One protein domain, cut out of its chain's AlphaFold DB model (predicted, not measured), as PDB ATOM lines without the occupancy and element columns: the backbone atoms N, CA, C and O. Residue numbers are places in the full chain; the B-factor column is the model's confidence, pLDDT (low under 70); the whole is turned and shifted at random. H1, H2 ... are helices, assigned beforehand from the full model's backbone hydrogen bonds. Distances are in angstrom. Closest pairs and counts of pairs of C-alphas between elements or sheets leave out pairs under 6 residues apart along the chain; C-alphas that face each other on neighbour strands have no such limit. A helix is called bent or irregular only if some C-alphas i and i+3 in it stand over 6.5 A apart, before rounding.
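Overview. This is residues 273 to 340 of the 541 residues of the protein "Hypothetical protein" of Rotaria magnacalcarata (UniProt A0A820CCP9). Three helices stand in an up-and-down bundle, each running against the one before it: the long H1 and H2 make a helical hairpin, and the shorter H3 lies beside them, shifted toward the end where H1 passes into H2. Seen end on, the three make a triangle, with few close contacts between them, and the first turns of H1 reach well past H3. The printed part has 68 residues with three named helices, H1, H2 and H3 in that order, and no named strand; the class is all helix. The whole is compact, with a radius of gyration of the C-alphas of 12.2 A, and its outline is a rod spanning 41 by 20 by 18 A.

Along the chain. H1 is residues 273 to 293, 30.1 A from first to last C-alpha, and begins with C-alpha 273 at (-47.535, 1.347, 3.786). It is neither bent nor irregular, but only just: C-alphas 273 and 276 are 6.0 A apart. H2 is residues 298 to 316, 24.3 A long, beginning with C-alpha 298 at (-43.209, -13.322, 30.705). H2 is irregular, with C-alphas 307 and 310 at 7.2 A from each other, and it has a kink of 39 degrees near residue 310. H3 is residues 323 to 335, 18.0 A long, and ends with C-alpha 335 at (-51.600, -9.412, 34.878).

Arrangement. H1 and H2 touch and form a helical hairpin, running opposite ways at a shallow tilt of 14 degrees. Their closest C-alphas, those of Arg 277 and Phe 316, are 6.7 A apart. H2 and H3, also a helical hairpin, only just touch, with 3 pairs of C-alphas within 8 A. H2 touches H3 with residues 298 to 302 alone, and H3 touches H2 with residues 329 to 333 alone; their closest C-alphas, those of Leu 298 and Arg 333, are 6.9 A apart. These two helices run opposite ways at a shallow tilt of 15 degrees. H1 and H3 are close but not clearly touching, their closest C-alphas, of Ser 292 and Cys 332, being 7.7 A apart. They run the same way at a shallow tilt of 15 degrees. Every O i to N i+4 pair is within hydrogen-bond range in H3, against 16 of 17 in H1 and 13 of 15 in H2.

Size, cuts and confidence. The two C-alphas farthest apart, those of Leu 273 and Lys 340, are 42.5 A apart and are also the first and last printed. The printed part has no cut. The link from H1 to H2 is tight, with 4 residues, and the link from H2 to H3 is short, with 6. The mean pLDDT of the printed part is 82.6; residues 273 to 278, 284, 288, 290 and 292 are under 70.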
ATOM      1  N   LEU A 273     -48.484   1.833   2.770       46.28
ATOM      2  CA  LEU A 273     -47.535   1.347   3.786       46.28
ATOM      3  C   LEU A 273     -48.117   1.330   5.213       46.28
ATOM      4  O   LEU A 273     -47.617   0.600   6.072       46.28
ATOM      5  N   ALA A 274     -49.171   2.106   5.491       55.06
ATOM      6  CA  ALA A 274     -49.772   2.196   6.824       55.06
ATOM      7  C   ALA A 274     -50.607   0.956   7.189       55.06
ATOM      8  O   ALA A 274     -50.489   0.440   8.304       55.06
ATOM      9  N   THR A 275     -51.415   0.444   6.259       58.97
ATOM     10  CA  THR A 275     -52.341  -0.671   6.527       58.97
ATOM     11  C   THR A 275     -51.620  -2.008   6.792       58.97
ATOM     12  O   THR A 275     -51.921  -2.638   7.810       58.97
ATOM     13  N   PRO A 276     -50.601  -2.422   6.004       66.06
ATOM     14  CA  PRO A 276     -49.841  -3.648   6.267       66.06
ATOM     15  C   PRO A 276     -49.031  -3.562   7.563       66.06
ATOM     16  O   PRO A 276     -48.923  -4.542   8.300       66.06
ATOM     17  N   ARG A 277     -48.489  -2.378   7.884       65.06
ATOM     18  CA  ARG A 277     -47.705  -2.153   9.105       65.06
ATOM     19  C   ARG A 277     -48.570  -2.276  10.357       65.06
ATOM     20  O   ARG A 277     -48.168  -2.942  11.308       65.06
ATOM     21  N   LEU A 278     -49.766  -1.686  10.356       64.31
ATOM     22  CA  LEU A 278     -50.701  -1.783  11.479       64.31
ATOM     23  C   LEU A 278     -51.264  -3.198  11.641       64.31
ATOM     24  O   LEU A 278     -51.339  -3.696  12.764       64.31
ATOM     25  N   GLU A 279     -51.594  -3.878  10.542       71.56
ATOM     26  CA  GLU A 279     -52.052  -5.267  10.597       71.56
ATOM     27  C   GLU A 279     -50.947  -6.203  11.107       71.56
ATOM     28  O   GLU A 279     -51.197  -7.086  11.932       71.56
ATOM     29  N   PHE A 280     -49.700  -5.973  10.696       70.62
ATOM     30  CA  PHE A 280     -48.555  -6.716  11.205       70.62
ATOM     31  C   PHE A 280     -48.337  -6.466  12.703       70.62
ATOM     32  O   PHE A 280     -48.162  -7.423  13.460       70.62
ATOM     33  N   ILE A 281     -48.396  -5.209  13.164       70.00
ATOM     34  CA  ILE A 281     -48.312  -4.871  14.596       70.00
ATOM     35  C   ILE A 281     -49.430  -5.580  15.367       70.00
ATOM     36  O   ILE A 281     -49.160  -6.219  16.384       70.00
ATOM     37  N   ALA A 282     -50.665  -5.544  14.862       72.56
ATOM     38  CA  ALA A 282     -51.798  -6.230  15.471       72.56
ATOM     39  C   ALA A 282     -51.578  -7.750  15.534       72.56
ATOM     40  O   ALA A 282     -51.856  -8.361  16.563       72.56
ATOM     41  N   ARG A 283     -51.014  -8.374  14.490       74.75
ATOM     42  CA  ARG A 283     -50.655  -9.805  14.491       74.75
ATOM     43  C   ARG A 283     -49.510 -10.121  15.454       74.75
ATOM     44  O   ARG A 283     -49.572 -11.140  16.139       74.75
ATOM     45  N   ALA A 284     -48.498  -9.262  15.564       68.94
ATOM     46  CA  ALA A 284     -47.387  -9.426  16.504       68.94
ATOM     47  C   ALA A 284     -47.852  -9.292  17.966       68.94
ATOM     48  O   ALA A 284     -47.465 -10.090  18.829       68.94
ATOM     49  N   LEU A 285     -48.737  -8.330  18.244       71.75
ATOM     50  CA  LEU A 285     -49.385  -8.161  19.546       71.75
ATOM     51  C   LEU A 285     -50.345  -9.315  19.840       71.75
ATOM     52  O   LEU A 285     -50.291  -9.869  20.935       71.75
ATOM     53  N   LYS A 286     -51.147  -9.750  18.862       76.81
ATOM     54  CA  LYS A 286     -52.029 -10.919  18.981       76.81
ATOM     55  C   LYS A 286     -51.233 -12.189  19.239       76.81
ATOM     56  O   LYS A 286     -51.595 -12.939  20.126       76.81
ATOM     57  N   SER A 287     -50.117 -12.418  18.553       71.75
ATOM     58  CA  SER A 287     -49.247 -13.561  18.839       71.75
ATOM     59  C   SER A 287     -48.632 -13.473  20.235       71.75
ATOM     60  O   SER A 287     -48.577 -14.472  20.945       71.75
ATOM     61  N   SER A 288     -48.223 -12.280  20.673       67.25
ATOM     62  CA  SER A 288     -47.748 -12.075  22.044       67.25
ATOM     63  C   SER A 288     -48.861 -12.320  23.074       67.25
ATOM     64  O   SER A 288     -48.605 -12.890  24.132       67.25
ATOM     65  N   HIS A 289     -50.102 -11.960  22.751       71.50
ATOM     66  CA  HIS A 289     -51.281 -12.262  23.551       71.50
ATOM     67  C   HIS A 289     -51.578 -13.767  23.571       71.50
ATOM     68  O   HIS A 289     -51.679 -14.330  24.654       71.50
ATOM     69  N   CYS A 290     -51.575 -14.449  22.425       65.62
ATOM     70  CA  CYS A 290     -51.728 -15.901  22.336       65.62
ATOM     71  C   CYS A 290     -50.615 -16.631  23.093       65.62
ATOM     72  O   CYS A 290     -50.882 -17.593  23.792       65.62
ATOM     73  N   ASN A 291     -49.374 -16.146  23.047       70.56
ATOM     74  CA  ASN A 291     -48.277 -16.661  23.866       70.56
ATOM     75  C   ASN A 291     -48.575 -16.523  25.367       70.56
ATOM     76  O   ASN A 291     -48.236 -17.404  26.160       70.56
ATOM     77  N   SER A 292     -49.236 -15.432  25.765       68.56
ATOM     78  CA  SER A 292     -49.741 -15.290  27.126       68.56
ATOM     79  C   SER A 292     -50.875 -16.290  27.396       68.56
ATOM     80  O   SER A 292     -50.805 -17.012  28.383       68.56
ATOM     81  N   GLU A 293     -51.856 -16.461  26.517       76.56
ATOM     82  CA  GLU A 293     -52.921 -17.466  26.679       76.56
ATOM     83  C   GLU A 293     -52.363 -18.898  26.757       76.56
ATOM     84  O   GLU A 293     -52.777 -19.672  27.614       76.56
ATOM     85  N   MET A 294     -51.307 -19.199  25.994       77.12
ATOM     86  CA  MET A 294     -50.532 -20.450  26.031       77.12
ATOM     87  C   MET A 294     -49.723 -20.642  27.327       77.12
ATOM     88  O   MET A 294     -48.942 -21.585  27.448       77.12
ATOM     89  N   GLY A 295     -49.847 -19.737  28.299       83.50
ATOM     90  CA  GLY A 295     -49.178 -19.857  29.591       83.50
ATOM     91  C   GLY A 295     -47.662 -19.659  29.527       83.50
ATOM     92  O   GLY A 295     -46.960 -20.055  30.460       83.50
ATOM     93  N   LEU A 296     -47.122 -19.046  28.462       85.31
ATOM     94  CA  LEU A 296     -45.688 -18.768  28.410       85.31
ATOM     95  C   LEU A 296     -45.293 -17.777  29.507       85.31
ATOM     96  O   LEU A 296     -45.991 -16.807  29.815       85.31
ATOM     97  N   ALA A 297     -44.126 -18.024  30.098       86.69
ATOM     98  CA  ALA A 297     -43.562 -17.130  31.093       86.69
ATOM     99  C   ALA A 297     -43.230 -15.775  30.455       86.69
ATOM    100  O   ALA A 297     -42.668 -15.715  29.359       86.69
ATOM    101  N   LEU A 298     -43.481 -14.682  31.183       88.88
ATOM    102  CA  LEU A 298     -43.209 -13.322  30.705       88.88
ATOM    103  C   LEU A 298     -41.757 -13.148  30.228       88.88
ATOM    104  O   LEU A 298     -41.506 -12.488  29.226       88.88
ATOM    105  N   ARG A 299     -40.796 -13.794  30.902       86.94
ATOM    106  CA  ARG A 299     -39.382 -13.773  30.498       86.94
ATOM    107  C   ARG A 299     -39.169 -14.372  29.106       86.94
ATOM    108  O   ARG A 299     -38.388 -13.828  28.338       86.94
ATOM    109  N   THR A 300     -39.875 -15.451  28.777       88.00
ATOM    110  CA  THR A 300     -39.838 -16.072  27.447       88.00
ATOM    111  C   THR A 300     -40.407 -15.125  26.396       88.00
ATOM    112  O   THR A 300     -39.785 -14.924  25.357       88.00
ATOM    113  N   MET A 301     -41.532 -14.467  26.697       87.56
ATOM    114  CA  MET A 301     -42.110 -13.450  25.813       87.56
ATOM    115  C   MET A 301     -41.144 -12.279  25.584       87.56
ATOM    116  O   MET A 301     -40.974 -11.844  24.449       87.56
ATOM    117  N   SER A 302     -40.473 -11.789  26.634       89.00
ATOM    118  CA  SER A 302     -39.443 -10.749  26.510       89.00
ATOM    119  C   SER A 302     -38.294 -11.188  25.603       89.00
ATOM    120  O   SER A 302     -37.848 -10.401  24.774       89.00
ATOM    121  N   THR A 303     -37.838 -12.440  25.722       89.50
ATOM    122  CA  THR A 303     -36.804 -12.994  24.838       89.50
ATOM    123  C   THR A 303     -37.280 -13.055  23.389       89.50
ATOM    124  O   THR A 303     -36.529 -12.678  22.496       89.50
ATOM    125  N   HIS A 304     -38.523 -13.477  23.136       88.25
ATOM    126  CA  HIS A 304     -39.088 -13.484  21.783       88.25
ATOM    127  C   HIS A 304     -39.186 -12.078  21.194       88.25
ATOM    128  O   HIS A 304     -38.765 -11.873  20.062       88.25
ATOM    129  N   ARG A 305     -39.651 -11.094  21.972       90.81
ATOM    130  CA  ARG A 305     -39.646  -9.688  21.545       90.81
ATOM    131  C   ARG A 305     -38.242  -9.212  21.190       90.81
ATOM    132  O   ARG A 305     -38.076  -8.609  20.141       90.81
ATOM    133  N   ALA A 306     -37.250  -9.479  22.039       91.94
ATOM    134  CA  ALA A 306     -35.873  -9.066  21.781       91.94
ATOM    135  C   ALA A 306     -35.304  -9.724  20.514       91.94
ATOM    136  O   ALA A 306     -34.671  -9.050  19.712       91.94
ATOM    137  N   ALA A 307     -35.580 -11.014  20.297       91.06
ATOM    138  CA  ALA A 307     -35.148 -11.734  19.098       91.06
ATOM    139  C   ALA A 307     -35.807 -11.211  17.810       91.06
ATOM    140  O   ALA A 307     -35.220 -11.309  16.736       91.06
ATOM    141  N   LEU A 308     -37.023 -10.670  17.914       89.50
ATOM    142  CA  LEU A 308     -37.761 -10.091  16.794       89.50
ATOM    143  C   LEU A 308     -37.509  -8.592  16.617       89.50
ATOM    144  O   LEU A 308     -37.895  -8.052  15.591       89.50
ATOM    145  N   ALA A 309     -36.868  -7.918  17.573       93.25
ATOM    146  CA  ALA A 309     -36.716  -6.468  17.541       93.25
ATOM    147  C   ALA A 309     -36.037  -5.988  16.251       93.25
ATOM    148  O   ALA A 309     -36.602  -5.149  15.555       93.25
ATOM    149  N   ASP A 310     -34.889  -6.571  15.898       93.75
ATOM    150  CA  ASP A 310     -34.138  -6.164  14.709       93.75
ATOM    151  C   ASP A 310     -34.832  -6.582  13.401       93.75
ATOM    152  O   ASP A 310     -35.010  -5.715  12.546       93.75
ATOM    153  N   PRO A 311     -35.298  -7.840  13.216       93.88
ATOM    154  CA  PRO A 311     -36.047  -8.207  12.010       93.88
ATOM    155  C   PRO A 311     -37.280  -7.331  11.770       93.88
ATOM    156  O   PRO A 311     -37.554  -6.946  10.636       93.88
ATOM    157  N   LEU A 312     -38.014  -6.989  12.835       90.31
ATOM    158  CA  LEU A 312     -39.196  -6.136  12.737       90.31
ATOM    159  C   LEU A 312     -38.847  -4.682  12.436       90.31
ATOM    160  O   LEU A 312     -39.549  -4.027  11.664       90.31
ATOM    161  N   PHE A 313     -37.754  -4.191  13.010       94.19
ATOM    162  CA  PHE A 313     -37.273  -2.847  12.747       94.19
ATOM    163  C   PHE A 313     -36.769  -2.707  11.307       94.19
ATOM    164  O   PHE A 313     -37.274  -1.869  10.571       94.19
ATOM    165  N   TYR A 314     -35.838  -3.551  10.861       93.56
ATOM    166  CA  TYR A 314     -35.259  -3.416   9.522       93.56
ATOM    167  C   TYR A 314     -36.233  -3.806   8.405       93.56
ATOM    168  O   TYR A 314     -36.254  -3.142   7.374       93.56
ATOM    169  N   GLY A 315     -37.051  -4.845   8.603       92.81
ATOM    170  CA  GLY A 315     -38.001  -5.302   7.586       92.81
ATOM    171  C   GLY A 315     -39.260  -4.441   7.496       92.81
ATOM    172  O   GLY A 315     -39.753  -4.175   6.411       92.81
ATOM    173  N   PHE A 316     -39.783  -3.966   8.629       90.69
ATOM    174  CA  PHE A 316     -41.119  -3.352   8.676       90.69
ATOM    175  C   PHE A 316     -41.132  -1.964   9.324       90.69
ATOM    176  O   PHE A 316     -42.201  -1.377   9.516       90.69
ATOM    177  N   GLN A 317     -39.963  -1.433   9.698       92.88
ATOM    178  CA  GLN A 317     -39.828  -0.190  10.462       92.88
ATOM    179  C   GLN A 317     -40.611  -0.230  11.784       92.88
ATOM    180  O   GLN A 317     -41.062   0.795  12.294       92.88
ATOM    181  N   ILE A 318     -40.827  -1.415  12.361       90.75
ATOM    182  CA  ILE A 318     -41.548  -1.577  13.627       90.75
ATOM    183  C   ILE A 318     -40.528  -1.586  14.761       90.75
ATOM    184  O   ILE A 318     -39.900  -2.605  15.050       90.75
ATOM    185  N   ASP A 319     -40.382  -0.448  15.436       93.56
ATOM    186  CA  ASP A 319     -39.556  -0.374  16.635       93.56
ATOM    187  C   ASP A 319     -40.310  -0.961  17.834       93.56
ATOM    188  O   ASP A 319     -41.225  -0.359  18.407       93.56
ATOM    189  N   THR A 320     -39.886  -2.150  18.260       90.75
ATOM    190  CA  THR A 320     -40.457  -2.802  19.443       90.75
ATOM    191  C   THR A 320     -40.190  -2.033  20.740       90.75
ATOM    192  O   THR A 320     -40.746  -2.404  21.768       90.75
ATOM    193  N   ASN A 321     -39.366  -0.979  20.754       91.56
ATOM    194  CA  ASN A 321     -39.134  -0.118  21.921       91.56
ATOM    195  C   ASN A 321     -40.142   1.027  22.062       91.56
ATOM    196  O   ASN A 321     -40.122   1.713  23.094       91.56
ATOM    197  N   GLN A 322     -41.040   1.202  21.086       93.12
ATOM    198  CA  GLN A 322     -42.125   2.177  21.149       93.12
ATOM    199  C   GLN A 322     -43.015   1.975  22.381       93.12
ATOM    200  O   GLN A 322     -43.145   0.869  22.924       93.12
ATOM    201  N   LYS A 323     -43.647   3.071  22.823       91.88
ATOM    202  CA  LYS A 323     -44.481   3.115  24.032       91.88
ATOM    203  C   LYS A 323     -45.557   2.027  24.021       91.88
ATOM    204  O   LYS A 323     -45.674   1.321  25.013       91.88
ATOM    205  N   LEU A 324     -46.221   1.802  22.887       89.62
ATOM    206  CA  LEU A 324     -47.248   0.769  22.728       89.62
ATOM    207  C   LEU A 324     -46.771  -0.635  23.146       89.62
ATOM    208  O   LEU A 324     -47.410  -1.298  23.961       89.62
ATOM    209  N   PHE A 325     -45.616  -1.086  22.645       88.44
ATOM    210  CA  PHE A 325     -45.060  -2.393  23.011       88.44
ATOM    211  C   PHE A 325     -44.594  -2.429  24.467       88.44
ATOM    212  O   PHE A 325     -44.690  -3.465  25.127       88.44
ATOM    213  N   ARG A 326     -44.066  -1.324  25.001       90.31
ATOM    214  CA  ARG A 326     -43.708  -1.255  26.425       90.31
ATOM    215  C   ARG A 326     -44.946  -1.380  27.307       90.31
ATOM    216  O   ARG A 326     -44.937  -2.233  28.189       90.31
ATOM    217  N   ASP A 327     -45.995  -0.620  27.022       90.75
ATOM    218  CA  ASP A 327     -47.245  -0.614  27.782       90.75
ATOM    219  C   ASP A 327     -47.943  -1.972  27.707       90.75
ATOM    220  O   ASP A 327     -48.362  -2.500  28.734       90.75
ATOM    221  N   PHE A 328     -47.962  -2.610  26.532       88.44
ATOM    222  CA  PHE A 328     -48.474  -3.972  26.378       88.44
ATOM    223  C   PHE A 328     -47.724  -4.978  27.268       88.44
ATOM    224  O   PHE A 328     -48.337  -5.724  28.030       88.44
ATOM    225  N   PHE A 329     -46.387  -4.983  27.234       87.44
ATOM    226  CA  PHE A 329     -45.594  -5.886  28.079       87.44
ATOM    227  C   PHE A 329     -45.708  -5.550  29.569       87.44
ATOM    228  O   PHE A 329     -45.645  -6.457  30.403       87.44
ATOM    229  N   MET A 330     -45.894  -4.274  29.913       90.56
ATOM    230  CA  MET A 330     -46.194  -3.855  31.278       90.56
ATOM    231  C   MET A 330     -47.566  -4.360  31.719       90.56
ATOM    232  O   MET A 330     -47.653  -4.933  32.798       90.56
ATOM    233  N   ALA A 331     -48.597  -4.282  30.878       89.94
ATOM    234  CA  ALA A 331     -49.905  -4.867  31.156       89.94
ATOM    235  C   ALA A 331     -49.817  -6.393  31.332       89.94
ATOM    236  O   ALA A 331     -50.360  -6.931  32.298       89.94
ATOM    237  N   CYS A 332     -49.059  -7.098  30.480       87.62
ATOM    238  CA  CYS A 332     -48.778  -8.527  30.666       87.62
ATOM    239  C   CYS A 332     -48.078  -8.804  32.003       87.62
ATOM    240  O   CYS A 332     -48.399  -9.785  32.670       87.62
ATOM    241  N   ARG A 333     -47.138  -7.944  32.413       89.44
ATOM    242  CA  ARG A 333     -46.438  -8.052  33.700       89.44
ATOM    243  C   ARG A 333     -47.340  -7.763  34.893       89.44
ATOM    244  O   ARG A 333     -47.177  -8.416  35.914       89.44
ATOM    245  N   THR A 334     -48.264  -6.817  34.776       91.00
ATOM    246  CA  THR A 334     -49.251  -6.512  35.817       91.00
ATOM    247  C   THR A 334     -50.226  -7.671  35.982       91.00
ATOM    248  O   THR A 334     -50.450  -8.123  37.097       91.00
ATOM    249  N   ARG A 335     -50.729  -8.224  34.869       87.50
ATOM    250  CA  ARG A 335     -51.600  -9.412  34.878       87.50
ATOM    251  C   ARG A 335     -50.881 -10.660  35.390       87.50
ATOM    252  O   ARG A 335     -51.497 -11.531  35.991       87.50
ATOM    253  N   ARG A 336     -49.577 -10.779  35.120       86.44
ATOM    254  CA  ARG A 336     -48.744 -11.918  35.524       86.44
ATOM    255  C   ARG A 336     -47.467 -11.414  36.175       86.44
ATOM    256  O   ARG A 336     -46.417 -11.382  35.514       86.44
ATOM    257  N   PRO A 337     -47.539 -11.016  37.457       87.06
ATOM    258  CA  PRO A 337     -46.365 -10.541  38.160       87.06
ATOM    259  C   PRO A 337     -45.284 -11.615  38.098       87.06
ATOM    260  O   PRO A 337     -45.542 -12.809  38.271       87.06
ATOM    261  N   ILE A 338     -44.053 -11.186  37.811       83.88
ATOM    262  CA  ILE A 338     -42.904 -12.087  37.830       83.88
ATOM    263  C   ILE A 338     -42.819 -12.642  39.247       83.88
ATOM    264  O   ILE A 338     -42.475 -11.907  40.174       83.88
ATOM    265  N   LYS A 339     -43.133 -13.932  39.401       82.62
ATOM    266  CA  LYS A 339     -42.961 -14.630  40.671       82.62
ATOM    267  C   LYS A 339     -41.506 -14.453  41.081       82.62
ATOM    268  O   LYS A 339     -40.592 -14.841  40.344       82.62
ATOM    269  N   LYS A 340     -41.287 -13.790  42.219       80.00
ATOM    270  CA  LYS A 340     -39.942 -13.650  42.772       80.00
ATOM    271  C   LYS A 340     -39.411 -15.060  42.993       80.00
ATOM    272  O   LYS A 340     -40.142 -15.938  43.446       80.00
TER     273      LYS A 340